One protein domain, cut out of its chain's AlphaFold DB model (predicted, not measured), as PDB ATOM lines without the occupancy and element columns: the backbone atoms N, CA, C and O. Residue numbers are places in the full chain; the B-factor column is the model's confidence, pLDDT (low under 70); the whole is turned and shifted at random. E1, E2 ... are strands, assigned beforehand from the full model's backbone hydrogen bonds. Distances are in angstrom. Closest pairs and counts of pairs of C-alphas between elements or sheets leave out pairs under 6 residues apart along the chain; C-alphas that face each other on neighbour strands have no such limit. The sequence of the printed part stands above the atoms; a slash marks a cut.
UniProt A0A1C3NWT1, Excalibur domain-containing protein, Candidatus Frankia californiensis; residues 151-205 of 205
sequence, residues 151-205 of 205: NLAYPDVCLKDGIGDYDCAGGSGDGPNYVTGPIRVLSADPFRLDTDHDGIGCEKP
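AT A GLANCE: This is residues 151 to 205 of the 205 residues of the protein "Excalibur domain-containing protein" of Candidatus Frankia californiensis (UniProt A0A1C3NWT1). This small domain has little regular structure: it is wound mostly of loops, with two very short strands, E1 and E2, side by side as a scrap of parallel sheet. After them, residues 180 to 205 make a loop that folds back on itself, tied where residues 183 to 184 pair antiparallel with residues 200 to 201. The printed part has 55 residues, of which 6 are in named elements, all strand, in the order E1, E2, with no named helix. It is compact, with a radius of gyration of the C-alphas of 10.0 A, and rounded, spanning 25 by 25 by 16 A.

IN THESE COORDINATES: Start at C-alpha 151 and pass residues 151 to 165, which hold no named element. Find C-alpha 166 at (117.007, 164.558, 87.081); there E1 begins and runs to residue 168. E2, residues 177 to 179, ends at C-alpha 179, (117.474, 164.604, 93.808).

HOW THE PARTS SIT: Look at E1 and E2: they are parallel neighbours, their directions 43 degrees apart. C-alphas 167 and 178 face each other at 4.8 A. N 179 and O 167, 2.8 A apart, are within hydrogen-bond range.

THE WHOLE: The C-alphas farthest apart, of Gly 162 and Pro 205, are 28.3 A apart. The printed part has no cut, and the link from E1 to E2 is short. Residue 205, the chain's last, is under pLDDT 70.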
ATOM      1  N   ASN A 151     105.496 166.557  88.847       92.88
ATOM      2  CA  ASN A 151     105.261 165.252  88.264       92.88
ATOM      3  C   ASN A 151     104.693 164.288  89.321       92.88
ATOM      4  O   ASN A 151     105.279 164.083  90.383       92.88
ATOM      5  N   LEU A 152     103.541 163.692  89.015       92.81
ATOM      6  CA  LEU A 152     102.791 162.812  89.916       92.81
ATOM      7  C   LEU A 152     103.476 161.464  90.174       92.81
ATOM      8  O   LEU A 152     103.137 160.807  91.155       92.81
ATOM      9  N   ALA A 153     104.426 161.054  89.328       94.25
ATOM     10  CA  ALA A 153     105.203 159.838  89.545       94.25
ATOM     11  C   ALA A 153     106.125 159.947  90.773       94.25
ATOM     12  O   ALA A 153     106.566 158.924  91.286       94.25
ATOM     13  N   TYR A 154     106.366 161.158  91.289       95.06
ATOM     14  CA  TYR A 154     107.251 161.411  92.426       95.06
ATOM     15  C   TYR A 154     106.486 162.167  93.524       95.06
ATOM     16  O   TYR A 154     106.530 163.392  93.593       95.06
ATOM     17  N   PRO A 155     105.727 161.469  94.386       92.81
ATOM     18  CA  PRO A 155     104.845 162.111  95.363       92.81
ATOM     19  C   PRO A 155     105.591 162.846  96.484       92.81
ATOM     20  O   PRO A 155     105.037 163.765  97.084       92.81
ATOM     21  N   ASP A 156     106.832 162.453  96.768       91.44
ATOM     22  CA  ASP A 156     107.598 162.990  97.895       91.44
ATOM     23  C   ASP A 156     108.409 164.242  97.508       91.44
ATOM     24  O   ASP A 156     108.858 164.995  98.374       91.44
ATOM     25  N   VAL A 157     108.599 164.485  96.204       93.19
ATOM     26  CA  VAL A 157     109.471 165.540  95.672       93.19
ATOM     27  C   VAL A 157     108.873 166.189  94.423       93.19
ATOM     28  O   VAL A 157     108.385 165.530  93.515       93.19
ATOM     29  N   CYS A 158     108.944 167.518  94.333       93.00
ATOM     30  CA  CYS A 158     108.404 168.237  93.178       93.00
ATOM     31  C   CYS A 158     109.400 168.283  92.011       93.00
ATOM     32  O   CYS A 158     110.173 169.242  91.879       93.00
ATOM     33  N   LEU A 159     109.352 167.275  91.140       93.25
ATOM     34  CA  LEU A 159     110.087 167.275  89.874       93.25
ATOM     35  C   LEU A 159     109.231 167.940  88.798       93.25
ATOM     36  O   LEU A 159     108.060 167.609  88.640       93.25
ATOM     37  N   LYS A 160     109.798 168.909  88.080       92.38
ATOM     38  CA  LYS A 160     109.116 169.564  86.954       92.38
ATOM     39  C   LYS A 160     109.486 168.895  85.643       92.38
ATOM     40  O   LYS A 160     110.669 168.698  85.370       92.38
ATOM     41  N   ASP A 161     108.490 168.692  84.798       89.31
ATOM     42  CA  ASP A 161     108.704 168.229  83.434       89.31
ATOM     43  C   ASP A 161     109.341 169.320  82.559       89.31
ATOM     44  O   ASP A 161     109.079 170.516  82.711       89.31
ATOM     45  N   GLY A 162     110.190 168.908  81.615       87.50
ATOM     46  CA  GLY A 162     110.715 169.782  80.562       87.50
ATOM     47  C   GLY A 162     111.824 170.763  80.970       87.50
ATOM     48  O   GLY A 162     112.244 171.557  80.130       87.50
ATOM     49  N   ILE A 163     112.332 170.710  82.209       89.19
ATOM     50  CA  ILE A 163     113.445 171.574  82.664       89.19
ATOM     51  C   ILE A 163     114.815 170.883  82.698       89.19
ATOM     52  O   ILE A 163     115.788 171.441  83.208       89.19
ATOM     53  N   GLY A 164     114.901 169.694  82.110       89.56
ATOM     54  CA  GLY A 164     116.109 168.880  82.053       89.56
ATOM     55  C   GLY A 164     115.936 167.554  82.774       89.56
ATOM     56  O   GLY A 164     114.889 167.294  83.363       89.56
ATOM     57  N   ASP A 165     116.976 166.735  82.680       92.69
ATOM     58  CA  ASP A 165     117.048 165.448  83.359       92.69
ATOM     59  C   ASP A 165     117.218 165.630  84.873       92.69
ATOM     60  O   ASP A 165     117.712 166.679  85.320       92.69
ATOM     61  N   TYR A 166     116.789 164.631  85.639       94.94
ATOM     62  CA  TYR A 166     117.007 164.558  87.081       94.94
ATOM     63  C   TYR A 166     117.797 163.301  87.392       94.94
ATOM     64  O   TYR A 166     117.390 162.219  87.000       94.94
ATOM     65  N   ASP A 167     118.863 163.459  88.164       94.94
ATOM     66  CA  ASP A 167     119.708 162.356  88.602       94.94
ATOM     67  C   ASP A 167     119.734 162.224  90.120       94.94
ATOM     68  O   ASP A 167     119.455 163.162  90.871       94.94
ATOM     69  N   CYS A 168     120.146 161.061  90.605       94.56
ATOM     70  CA  CYS A 168     120.377 160.861  92.027       94.56
ATOM     71  C   CYS A 168     121.651 161.577  92.495       94.56
ATOM     72  O   CYS A 168     122.733 161.428  91.920       94.56
ATOM     73  N   ALA A 169     121.540 162.350  93.576       92.81
ATOM     74  CA  ALA A 169     122.668 163.052  94.175       92.81
ATOM     75  C   ALA A 169     123.731 162.058  94.673       92.81
ATOM     76  O   ALA A 169     123.432 161.154  95.452       92.81
ATOM     77  N   GLY A 170     124.983 162.253  94.249       87.56
ATOM     78  CA  GLY A 170     126.095 161.350  94.569       87.56
ATOM     79  C   GLY A 170     126.191 160.112  93.669       87.56
ATOM     80  O   GLY A 170     127.083 159.294  93.883       87.56
ATOM     81  N   GLY A 171     125.306 159.982  92.674       86.88
ATOM     82  CA  GLY A 171     125.410 158.986  91.611       86.88
ATOM     83  C   GLY A 171     126.353 159.409  90.479       86.88
ATOM     84  O   GLY A 171     127.028 160.435  90.550       86.88
ATOM     85  N   SER A 172     126.378 158.611  89.409       84.38
ATOM     86  CA  SER A 172     127.162 158.865  88.190       84.38
ATOM     87  C   SER A 172     126.428 159.706  87.136       84.38
ATOM     88  O   SER A 172     126.864 159.742  85.991       84.38
ATOM     89  N   GLY A 173     125.279 160.287  87.482       86.19
ATOM     90  CA  GLY A 173     124.468 161.076  86.560       86.19
ATOM     91  C   GLY A 173     125.087 162.442  86.252       86.19
ATOM     92  O   GLY A 173     125.678 163.077  87.130       86.19
ATOM     93  N   ASP A 174     124.923 162.898  85.011       87.62
ATOM     94  CA  ASP A 174     125.493 164.146  84.470       87.62
ATOM     95  C   ASP A 174     124.422 165.224  84.195       87.62
ATOM     96  O   ASP A 174     124.651 166.228  83.506       87.62
ATOM     97  N   GLY A 175     123.210 164.990  84.678       88.31
ATOM     98  CA  GLY A 175     122.034 165.805  84.476       88.31
ATOM     99  C   GLY A 175     122.118 167.160  85.178       88.31
ATOM    100  O   GLY A 175     122.858 167.370  86.139       88.31
ATOM    101  N   PRO A 176     121.348 168.148  84.697       92.69
ATOM    102  CA  PRO A 176     121.374 169.498  85.248       92.69
ATOM    103  C   PRO A 176     120.706 169.618  86.626       92.69
ATOM    104  O   PRO A 176     120.874 170.655  87.271       92.69
ATOM    105  N   ASN A 177     119.929 168.618  87.056       94.31
ATOM    106  CA  ASN A 177     119.206 168.620  88.322       94.31
ATOM    107  C   ASN A 177     119.496 167.332  89.093       94.31
ATOM    108  O   ASN A 177     119.580 166.264  88.497       94.31
ATOM    109  N   TYR A 178     119.572 167.433  90.421       94.25
ATOM    110  CA  TYR A 178     119.827 166.288  91.289       94.25
ATOM    111  C   TYR A 178     118.786 166.176  92.400       94.25
ATOM    112  O   TYR A 178     118.365 167.186  92.973       94.25
ATOM    113  N   VAL A 179     118.404 164.945  92.731       94.50
ATOM    114  CA  VAL A 179     117.474 164.604  93.808       94.50
ATOM    115  C   VAL A 179     118.219 163.835  94.889       94.50
ATOM    116  O   VAL A 179     118.964 162.899  94.615       94.50
ATOM    117  N   THR A 180     118.044 164.240  96.144       93.75
ATOM    118  CA  THR A 180     118.610 163.511  97.286       93.75
ATOM    119  C   THR A 180     117.612 162.453  97.738       93.75
ATOM    120  O   THR A 180     116.520 162.809  98.174       93.75
ATOM    121  N   GLY A 181     117.982 161.178  97.606       91.12
ATOM    122  CA  GLY A 181     117.144 160.047  98.002       91.12
ATOM    123  C   GLY A 181     117.335 159.566  99.445       91.12
ATOM    124  O   GLY A 181     118.192 160.096 100.173       91.12
ATOM    125  N   PRO A 182     116.565 158.539  99.856       94.31
ATOM    126  CA  PRO A 182     115.609 157.773  99.035       94.31
ATOM    127  C   PRO A 182     114.285 158.518  98.789       94.31
ATOM    128  O   PRO A 182     113.835 159.282  99.644       94.31
ATOM    129  N   ILE A 183     113.661 158.292  97.630       95.38
ATOM    130  CA  ILE A 183     112.352 158.858  97.258       95.38
ATOM    131  C   ILE A 183     111.409 157.760  96.776       95.38
ATOM    132  O   ILE A 183     111.859 156.787  96.185       95.38
ATOM    133  N   ARG A 184     110.096 157.920  96.950       96.12
ATOM    134  CA  ARG A 184     109.139 157.015  96.303       96.12
ATOM    135  C   ARG A 184     108.977 157.354  94.832       96.12
ATOM    136  O   ARG A 184     108.820 158.522  94.466       96.12
ATOM    137  N   VAL A 185     108.920 156.309  94.019       96.50
ATOM    138  CA  VAL A 185     108.670 156.376  92.584       96.50
ATOM    139  C   VAL A 185     107.434 155.540  92.274       96.50
ATOM    140  O   VAL A 185     107.323 154.370  92.628       96.50
ATOM    141  N   LEU A 186     106.438 156.176  91.666       94.94
ATOM    142  CA  LEU A 186     105.239 155.510  91.174       94.94
ATOM    143  C   LEU A 186     105.429 155.120  89.708       94.94
ATOM    144  O   LEU A 186     106.198 155.733  88.966       94.94
ATOM    145  N   SER A 187     104.677 154.103  89.284       84.31
ATOM    146  CA  SER A 187     104.803 153.527  87.946       84.31
ATOM    147  C   SER A 187     104.586 154.567  86.839       84.31
ATOM    148  O   SER A 187     103.495 155.116  86.682       84.31
ATOM    149  N   ALA A 188     105.683 154.828  86.129       90.56
ATOM    150  CA  ALA A 188     105.893 155.498  84.841       90.56
ATOM    151  C   ALA A 188     107.377 155.905  84.755       90.56
ATOM    152  O   ALA A 188     107.920 155.952  83.657       90.56
ATOM    153  N   ASP A 189     107.974 156.210  85.920       93.25
ATOM    154  CA  ASP A 189     109.353 156.667  86.145       93.25
ATOM    155  C   ASP A 189     109.982 157.425  84.956       93.25
ATOM    156  O   ASP A 189     110.960 156.976  84.350       93.25
ATOM    157  N   PRO A 190     109.411 158.581  84.566       92.75
ATOM    158  CA  PRO A 190     109.858 159.311  83.382       92.75
ATOM    159  C   PRO A 190     111.289 159.859  83.492       92.75
ATOM    160  O   PRO A 190     111.914 160.086  82.459       92.75
ATOM    161  N   PHE A 191     111.804 160.060  84.709       93.62
ATOM    162  CA  PHE A 191     113.187 160.475  84.975       93.62
ATOM    163  C   PHE A 191     114.119 159.307  85.321       93.62
ATOM    164  O   PHE A 191     115.285 159.537  85.608       93.62
ATOM    165  N   ARG A 192     113.637 158.058  85.264       93.25
ATOM    166  CA  ARG A 192     114.450 156.844  85.446       93.25
ATOM    167  C   ARG A 192     115.257 156.826  86.756       93.25
ATOM    168  O   ARG A 192     116.402 156.375  86.768       93.25
ATOM    169  N   LEU A 193     114.673 157.351  87.836       94.25
ATOM    170  CA  LEU A 193     115.318 157.451  89.151       94.25
ATOM    171  C   LEU A 193     115.268 156.137  89.943       94.25
ATOM    172  O   LEU A 193     116.022 155.989  90.906       94.25
ATOM    173  N   ASP A 194     114.397 155.213  89.541       94.25
ATOM    174  CA  ASP A 194     114.219 153.874  90.094       94.25
ATOM    175  C   ASP A 194     114.647 152.852  89.024       94.25
ATOM    176  O   ASP A 194     113.933 152.544  88.067       94.25
ATOM    177  N   THR A 195     115.900 152.402  89.113       91.56
ATOM    178  CA  THR A 195     116.513 151.592  88.048       91.56
ATOM    179  C   THR A 195     116.065 150.133  88.098       91.56
ATOM    180  O   THR A 195     115.942 149.488  87.050       91.56
ATOM    181  N   ASP A 196     115.823 149.598  89.286       92.56
ATOM    182  CA  ASP A 196     115.404 148.222  89.541       92.56
ATOM    183  C   ASP A 196     113.879 148.061  89.669       92.56
ATOM    184  O   ASP A 196     113.384 146.934  89.605       92.56
ATOM    185  N   HIS A 197     113.137 149.171  89.641       93.56
ATOM    186  CA  HIS A 197     111.674 149.251  89.587       93.56
ATOM    187  C   HIS A 197     110.998 148.699  90.850       93.56
ATOM    188  O   HIS A 197     109.927 148.080  90.767       93.56
ATOM    189  N   ASP A 198     111.619 148.895  92.012       94.69
ATOM    190  CA  ASP A 198     111.098 148.446  93.305       94.69
ATOM    191  C   ASP A 198     110.139 149.473  93.960       94.69
ATOM    192  O   ASP A 198     109.446 149.172  94.940       94.69
ATOM    193  N   GLY A 199     110.022 150.663  93.356       95.38
ATOM    194  CA  GLY A 199     109.219 151.788  93.817       95.38
ATOM    195  C   GLY A 199     109.985 152.798  94.675       95.38
ATOM    196  O   GLY A 199     109.360 153.741  95.184       95.38
ATOM    197  N   ILE A 200     111.298 152.631  94.850       95.69
ATOM    198  CA  ILE A 200     112.186 153.492  95.626       95.69
ATOM    199  C   ILE A 200     113.359 153.952  94.751       95.69
ATOM    200  O   ILE A 200     114.275 153.222  94.412       95.69
ATOM    201  N   GLY A 201     113.370 155.240  94.423       94.62
ATOM    202  CA  GLY A 201     114.450 155.860  93.667       94.62
ATOM    203  C   GLY A 201     115.550 156.425  94.560       94.62
ATOM    204  O   GLY A 201     115.314 156.854  95.698       94.62
ATOM    205  N   CYS A 202     116.754 156.533  94.000       94.38
ATOM    206  CA  CYS A 202     117.914 157.163  94.643       94.38
ATOM    207  C   CYS A 202     118.277 156.596  96.023       94.38
ATOM    208  O   CYS A 202     118.763 157.317  96.906       94.38
ATOM    209  N   GLU A 203     118.044 155.308  96.221       90.81
ATOM    210  CA  GLU A 203     118.625 154.569  97.327       90.81
ATOM    211  C   GLU A 203     120.155 154.572  97.230       90.81
ATOM    212  O   GLU A 203     120.749 154.614  96.150       90.81
ATOM    213  N   LYS A 204     120.820 154.619  98.386       77.69
ATOM    214  CA  LYS A 204     122.273 154.461  98.401       77.69
ATOM    215  C   LYS A 204     122.577 152.966  98.245       77.69
ATOM    216  O   LYS A 204     121.962 152.198  98.985       77.69
ATOM    217  N   PRO A 205     123.496 152.575  97.348       59.75
ATOM    218  CA  PRO A 205     123.978 151.199  97.272       59.75
ATOM    219  C   PRO A 205     124.737 150.779  98.540       59.75
ATOM    220  O   PRO A 205     125.247 151.671  99.264       59.75
TER     221      PRO A 205